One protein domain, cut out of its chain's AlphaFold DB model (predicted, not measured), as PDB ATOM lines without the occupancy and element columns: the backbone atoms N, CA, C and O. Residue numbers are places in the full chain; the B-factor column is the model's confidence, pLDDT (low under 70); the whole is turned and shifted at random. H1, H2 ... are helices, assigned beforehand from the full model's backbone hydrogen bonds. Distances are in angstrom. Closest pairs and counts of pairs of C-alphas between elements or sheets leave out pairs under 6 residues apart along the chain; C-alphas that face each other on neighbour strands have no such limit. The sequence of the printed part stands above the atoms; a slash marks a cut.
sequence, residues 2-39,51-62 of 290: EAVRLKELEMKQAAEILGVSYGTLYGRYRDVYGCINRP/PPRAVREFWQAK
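Overview. This is residues 2 to 39 and 51 to 62 of the 290 residues of an uncharacterized protein of Helicoverpa armigera (UniProt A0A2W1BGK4). H3, the longest helix, bridges two others set at steep angles to it: H2 meets the beginning of H3 to make a V, and H4 packs on H3 near its other end. The short H1 sits loosely by these helices, close to but not clearly touching H2 and H3: its Val 4 is near Met 11, the first residue of H2, and its Arg 5 is near Tyr 33, the last residue of H3. The printed part has 50 residues with four named helices, in the order H1, H2, H3, H4, and no named strand; the class is all helix. The whole is compact, with a radius of gyration of the C-alphas of 11.1 A, and its outline is rounded, spanning 28 by 27 by 18 A.

Arrangement. H1, residues 2 to 5, is close to but not clearly touching H2, residues 11 to 17; their closest C-alphas, those of Val 4 and Met 11, are 6.0 A apart. H1 is also close to but not clearly touching H3, residues 22 to 33, with the closest C-alphas, those of Arg 5 and Tyr 33, 8.0 A apart. H2 and H3 touch, with the closest C-alphas those of Ala 15 and Tyr 22, 5.3 A apart. Their lines stand at a steep tilt of 63 degrees, opposite ways, and H3 touches H2 with residues 22 to 26 alone. H3 touches H4, residues 53 to 60, with its residues 31 to 32 alone. Their closest C-alphas are those of Val 32 and Arg 56, 5.8 A apart, and their lines stand at a steep tilt of 57 degrees, opposite ways. H4 is apart from both H1 and H2. In H2, H3 and H4 every O i to N i+4 pair is within hydrogen-bond range; H1 is too short for such a pair.

Along the chain. H1 begins at C-alpha 2, at (214.649, 190.475, 192.376), and measures 4.9 A from its first to its last C-alpha. H2, Met 11 to Ile 17, measures 10.0 A. H3, Tyr 22 to Tyr 33, measures 15.7 A and begins at C-alpha 22, at (202.282, 180.956, 194.778). H4, Arg 53 to Gln 60, measures 10.3 A and ends at C-alpha 60, at (218.366, 189.798, 202.540).

Size, cuts and confidence. The two C-alphas farthest apart, those of Pro 39 and Lys 62, are 29.3 A apart. Residues 40 to 50 are not printed, and C-alphas 39 and 51 are 18.1 A apart across this cut. The links from H1 to H2 and from H2 to H3 are tight; the link from H3 to H4 is across the cut. The mean pLDDT of the printed part is 76.4, with residues 36 to 39 and 51 to 62 under 70; the mean of H4 is 54.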
ATOM      1  N   GLU A   2     214.301 189.317 193.224       78.69
ATOM      2  CA  GLU A   2     214.649 190.475 192.376       78.69
ATOM      3  C   GLU A   2     214.159 190.349 190.919       78.69
ATOM      4  O   GLU A   2     213.475 191.246 190.444       78.69
ATOM      5  N   ALA A   3     214.346 189.200 190.257       82.62
ATOM      6  CA  ALA A   3     213.821 188.964 188.899       82.62
ATOM      7  C   ALA A   3     212.288 189.152 188.772       82.62
ATOM      8  O   ALA A   3     211.790 189.630 187.755       82.62
ATOM      9  N   VAL A   4     211.524 188.845 189.829       83.44
ATOM     10  CA  VAL A   4     210.064 189.072 189.863       83.44
ATOM     11  C   VAL A   4     209.747 190.557 190.068       83.44
ATOM     12  O   VAL A   4     208.806 191.080 189.476       83.44
ATOM     13  N   ARG A   5     210.569 191.269 190.854       79.00
ATOM     14  CA  ARG A   5     210.485 192.729 191.040       79.00
ATOM     15  C   ARG A   5     210.750 193.488 189.735       79.00
ATOM     16  O   ARG A   5     210.079 194.486 189.471       79.00
ATOM     17  N   LEU A   6     211.696 192.994 188.934       83.56
ATOM     18  CA  LEU A   6     212.070 193.517 187.615       83.56
ATOM     19  C   LEU A   6     211.113 193.089 186.485       83.56
ATOM     20  O   LEU A   6     211.235 193.595 185.375       83.56
ATOM     21  N   LYS A   7     210.133 192.214 186.768       82.19
ATOM     22  CA  LYS A   7     209.216 191.589 185.789       82.19
ATOM     23  C   LYS A   7     209.906 190.729 184.718       82.19
ATOM     24  O   LYS A   7     209.301 190.430 183.695       82.19
ATOM     25  N   GLU A   8     211.138 190.298 184.969       87.06
ATOM     26  CA  GLU A   8     211.881 189.362 184.111       87.06
ATOM     27  C   GLU A   8     211.389 187.917 184.284       87.06
ATOM     28  O   GLU A   8     211.579 187.083 183.406       87.06
ATOM     29  N   LEU A   9     210.746 187.621 185.419       86.62
ATOM     30  CA  LEU A   9     210.187 186.312 185.743       86.62
ATOM     31  C   LEU A   9     208.790 186.467 186.355       86.62
ATOM     32  O   LEU A   9     208.604 187.226 187.310       86.62
ATOM     33  N   GLU A  10     207.808 185.724 185.845       89.38
ATOM     34  CA  GLU A  10     206.463 185.728 186.422       89.38
ATOM     35  C   GLU A  10     206.452 185.133 187.838       89.38
ATOM     36  O   GLU A  10     207.093 184.119 188.114       89.38
ATOM     37  N   MET A  11     205.646 185.707 188.737       90.38
ATOM     38  CA  MET A  11     205.500 185.221 190.118       90.38
ATOM     39  C   MET A  11     205.064 183.745 190.189       90.38
ATOM     40  O   MET A  11     205.478 183.024 191.093       90.38
ATOM     41  N   LYS A  12     204.249 183.283 189.228       92.25
ATOM     42  CA  LYS A  12     203.809 181.883 189.132       92.25
ATOM     43  C   LYS A  12     204.982 180.948 188.818       92.25
ATOM     44  O   LYS A  12     205.212 180.003 189.566       92.25
ATOM     45  N   GLN A  13     205.751 181.265 187.780       91.62
ATOM     46  CA  GLN A  13     206.916 180.484 187.360       91.62
ATOM     47  C   GLN A  13     208.045 180.530 188.403       91.62
ATOM     48  O   GLN A  13     208.698 179.525 188.665       91.62
ATOM     49  N   ALA A  14     208.240 181.671 189.070       91.06
ATOM     50  CA  ALA A  14     209.181 181.791 190.180       91.06
ATOM     51  C   ALA A  14     208.815 180.890 191.371       91.06
ATOM     52  O   ALA A  14     209.709 180.348 192.015       91.06
ATOM     53  N   ALA A  15     207.523 180.730 191.674       92.56
ATOM     54  CA  ALA A  15     207.060 179.847 192.744       92.56
ATOM     55  C   ALA A  15     207.305 178.369 192.393       92.56
ATOM     56  O   ALA A  15     207.814 177.621 193.224       92.56
ATOM     57  N   GLU A  16     207.035 177.994 191.139       93.38
ATOM     58  CA  GLU A  16     207.283 176.661 190.582       93.38
ATOM     59  C   GLU A  16     208.773 176.277 190.613       93.38
ATOM     60  O   GLU A  16     209.119 175.247 191.186       93.38
ATOM     61  N   ILE A  17     209.667 177.145 190.119       93.00
ATOM     62  CA  ILE A  17     211.131 176.936 190.156       93.00
ATOM     63  C   ILE A  17     211.653 176.782 191.595       93.00
ATOM     64  O   ILE A  17     212.596 176.035 191.840       93.00
ATOM     65  N   LEU A  18     211.050 177.491 192.554       88.69
ATOM     66  CA  LEU A  18     211.427 177.436 193.969       88.69
ATOM     67  C   LEU A  18     210.745 176.295 194.747       88.69
ATOM     68  O   LEU A  18     210.996 176.163 195.943       88.69
ATOM     69  N   GLY A  19     209.868 175.503 194.120       92.12
ATOM     70  CA  GLY A  19     209.122 174.428 194.786       92.12
ATOM     71  C   GLY A  19     208.156 174.906 195.881       92.12
ATOM     72  O   GLY A  19     207.782 174.129 196.757       92.12
ATOM     73  N   VAL A  20     207.751 176.183 195.867       93.75
ATOM     74  CA  VAL A  20     206.861 176.782 196.876       93.75
ATOM     75  C   VAL A  20     205.511 177.156 196.275       93.75
ATOM     76  O   VAL A  20     205.389 177.439 195.087       93.75
ATOM     77  N   SER A  21     204.467 177.225 197.104       93.44
ATOM     78  CA  SER A  21     203.168 177.700 196.624       93.44
ATOM     79  C   SER A  21     203.229 179.179 196.210       93.44
ATOM     80  O   SER A  21     203.920 179.988 196.839       93.44
ATOM     81  N   TYR A  22     202.438 179.558 195.200       92.00
ATOM     82  CA  TYR A  22     202.282 180.956 194.778       92.00
ATOM     83  C   TYR A  22     201.942 181.881 195.960       92.00
ATOM     84  O   TYR A  22     202.519 182.957 196.087       92.00
ATOM     85  N   GLY A  23     201.057 181.442 196.864       90.50
ATOM     86  CA  GLY A  23     200.689 182.198 198.066       90.50
ATOM     87  C   GLY A  23     201.862 182.412 199.028       90.50
ATOM     88  O   GLY A  23     202.011 183.507 199.571       90.50
ATOM     89  N   THR A  24     202.737 181.412 199.181       88.88
ATOM     90  CA  THR A  24     203.964 181.512 199.989       88.88
ATOM     91  C   THR A  24     204.911 182.563 199.411       88.88
ATOM     92  O   THR A  24     205.347 183.463 200.133       88.88
ATOM     93  N   LEU A  25     205.202 182.490 198.106       90.00
ATOM     94  CA  LEU A  25     206.109 183.438 197.456       90.00
ATOM     95  C   LEU A  25     205.517 184.856 197.414       90.00
ATOM     96  O   LEU A  25     206.221 185.827 197.691       90.00
ATOM     97  N   TYR A  26     204.212 184.976 197.155       88.94
ATOM     98  CA  TYR A  26     203.491 186.248 197.149       88.94
ATOM     99  C   TYR A  26     203.452 186.913 198.532       88.94
ATOM    100  O   TYR A  26     203.665 188.123 198.630       88.94
ATOM    101  N   GLY A  27     203.248 186.138 199.605       87.00
ATOM    102  CA  GLY A  27     203.338 186.629 200.982       87.00
ATOM    103  C   GLY A  27     204.710 187.239 201.264       87.00
ATOM    104  O   GLY A  27     204.806 188.428 201.567       87.00
ATOM    105  N   ARG A  28     205.783 186.473 201.017       84.88
ATOM    106  CA  ARG A  28     207.168 186.957 201.156       84.88
ATOM    107  C   ARG A  28     207.461 188.176 200.279       84.88
ATOM    108  O   ARG A  28     208.182 189.071 200.709       84.88
ATOM    109  N   TYR A  29     206.914 188.240 199.063       86.12
ATOM    110  CA  TYR A  29     207.113 189.387 198.178       86.12
ATOM    111  C   TYR A  29     206.445 190.638 198.748       86.12
ATOM    112  O   TYR A  29     207.059 191.703 198.768       86.12
ATOM    113  N   ARG A  30     205.223 190.507 199.274       85.75
ATOM    114  CA  ARG A  30     204.501 191.610 199.911       85.75
ATOM    115  C   ARG A  30     205.207 192.113 201.169       85.75
ATOM    116  O   ARG A  30     205.258 193.321 201.372       85.75
ATOM    117  N   ASP A  31     205.775 191.219 201.969       79.06
ATOM    118  CA  ASP A  31     206.465 191.588 203.210       79.06
ATOM    119  C   ASP A  31     207.795 192.329 202.944       79.06
ATOM    120  O   ASP A  31     208.208 193.163 203.748       79.06
ATOM    121  N   VAL A  32     208.451 192.066 201.804       77.81
ATOM    122  CA  VAL A  32     209.753 192.666 201.437       77.81
ATOM    123  C   VAL A  32     209.622 193.879 200.498       77.81
ATOM    124  O   VAL A  32     210.364 194.850 200.658       77.81
ATOM    125  N   TYR A  33     208.693 193.850 199.535       77.44
ATOM    126  CA  TYR A  33     208.541 194.855 198.465       77.44
ATOM    127  C   TYR A  33     207.149 195.508 198.397       77.44
ATOM    128  O   TYR A  33     206.951 196.445 197.623       77.44
ATOM    129  N   GLY A  34     206.179 195.051 199.192       76.94
ATOM    130  CA  GLY A  34     204.799 195.537 199.149       76.94
ATOM    131  C   GLY A  34     203.941 194.911 198.040       76.94
ATOM    132  O   GLY A  34     204.311 193.943 197.377       76.94
ATOM    133  N   CYS A  35     202.726 195.434 197.870       72.69
ATOM    134  CA  CYS A  35     201.733 194.873 196.949       72.69
ATOM    135  C   CYS A  35     202.170 195.005 195.480       72.69
ATOM    136  O   CYS A  35     202.311 196.121 194.984       72.69
ATOM    137  N   ILE A  36     202.263 193.878 194.764       64.94
ATOM    138  CA  ILE A  36     202.790 193.797 193.385       64.94
ATOM    139  C   ILE A  36     202.059 194.685 192.355       64.94
ATOM    140  O   ILE A  36     202.654 195.086 191.360       64.94
ATOM    141  N   ASN A  37     200.790 195.020 192.616       56.12
ATOM    142  CA  ASN A  37     199.932 195.826 191.739       56.12
ATOM    143  C   ASN A  37     199.837 197.315 192.117       56.12
ATOM    144  O   ASN A  37     199.077 198.050 191.486       56.12
ATOM    145  N   ARG A  38     200.578 197.806 193.121       55.06
ATOM    146  CA  ARG A  38     200.735 199.262 193.269       55.06
ATOM    147  C   ARG A  38     201.731 199.700 192.181       55.06
ATOM    148  O   ARG A  38     202.852 199.193 192.197       55.06
ATOM    149  N   PRO A  39     201.397 200.621 191.252       49.81
ATOM    150  CA  PRO A  39     202.447 201.263 190.464       49.81
ATOM    151  C   PRO A  39     203.437 201.890 191.447       49.81
ATOM    152  O   PRO A  39     203.005 202.380 192.495       49.81
ATOM    153  N   PRO A  51     208.190 198.015 206.408       56.97
ATOM    154  CA  PRO A  51     208.120 196.684 206.997       56.97
ATOM    155  C   PRO A  51     209.278 196.532 207.997       56.97
ATOM    156  O   PRO A  51     210.355 197.094 207.754       56.97
ATOM    157  N   PRO A  52     209.072 195.835 209.131       54.25
ATOM    158  CA  PRO A  52     210.050 195.783 210.210       54.25
ATOM    159  C   PRO A  52     211.409 195.366 209.656       54.25
ATOM    160  O   PRO A  52     211.549 194.295 209.065       54.25
ATOM    161  N   ARG A  53     212.399 196.249 209.837       54.38
ATOM    162  CA  ARG A  53     213.727 196.163 209.215       54.38
ATOM    163  C   ARG A  53     214.365 194.782 209.414       54.38
ATOM    164  O   ARG A  53     214.892 194.220 208.461       54.38
ATOM    165  N   ALA A  54     214.152 194.202 210.597       54.91
ATOM    166  CA  ALA A  54     214.523 192.841 210.966       54.91
ATOM    167  C   ALA A  54     214.026 191.757 209.991       54.91
ATOM    168  O   ALA A  54     214.808 190.895 209.622       54.91
ATOM    169  N   VAL A  55     212.772 191.791 209.517       52.72
ATOM    170  CA  VAL A  55     212.257 190.775 208.572       52.72
ATOM    171  C   VAL A  55     212.927 190.916 207.208       52.72
ATOM    172  O   VAL A  55     213.243 189.920 206.566       52.72
ATOM    173  N   ARG A  56     213.182 192.151 206.764       54.44
ATOM    174  CA  ARG A  56     213.898 192.389 205.510       54.44
ATOM    175  C   ARG A  56     215.362 191.957 205.615       54.44
ATOM    176  O   ARG A  56     215.849 191.296 204.707       54.44
ATOM    177  N   GLU A  57     216.041 192.283 206.710       55.91
ATOM    178  CA  GLU A  57     217.445 191.925 206.945       55.91
ATOM    179  C   GLU A  57     217.618 190.406 207.130       55.91
ATOM    180  O   GLU A  57     218.465 189.828 206.455       55.91
ATOM    181  N   PHE A  58     216.735 189.739 207.884       52.62
ATOM    182  CA  PHE A  58     216.712 188.279 208.087       52.62
ATOM    183  C   PHE A  58     216.636 187.468 206.780       52.62
ATOM    184  O   PHE A  58     217.147 186.354 206.718       52.62
ATOM    185  N   TRP A  59     216.031 188.012 205.715       55.31
ATOM    186  CA  TRP A  59     215.965 187.350 204.402       55.31
ATOM    187  C   TRP A  59     216.889 187.955 203.324       55.31
ATOM    188  O   TRP A  59     217.054 187.329 202.280       55.31
ATOM    189  N   GLN A  60     217.483 189.142 203.529       55.06
ATOM    190  CA  GLN A  60     218.366 189.798 202.540       55.06
ATOM    191  C   GLN A  60     219.860 189.748 202.891       55.06
ATOM    192  O   GLN A  60     220.685 189.706 201.981       55.06
ATOM    193  N   ALA A  61     220.231 189.757 204.172       50.69
ATOM    194  CA  ALA A  61     221.623 189.814 204.610       50.69
ATOM    195  C   ALA A  61     222.025 188.482 205.249       50.69
ATOM    196  O   ALA A  61     221.786 188.292 206.434       50.69
ATOM    197  N   LYS A  62     222.631 187.578 204.458       56.12
ATOM    198  CA  LYS A  62     223.119 186.254 204.908       56.12
ATOM    199  C   LYS A  62     222.075 185.522 205.766       56.12
ATOM    200  O   LYS A  62     222.188 185.437 206.983       56.12
TER     201      LYS A  62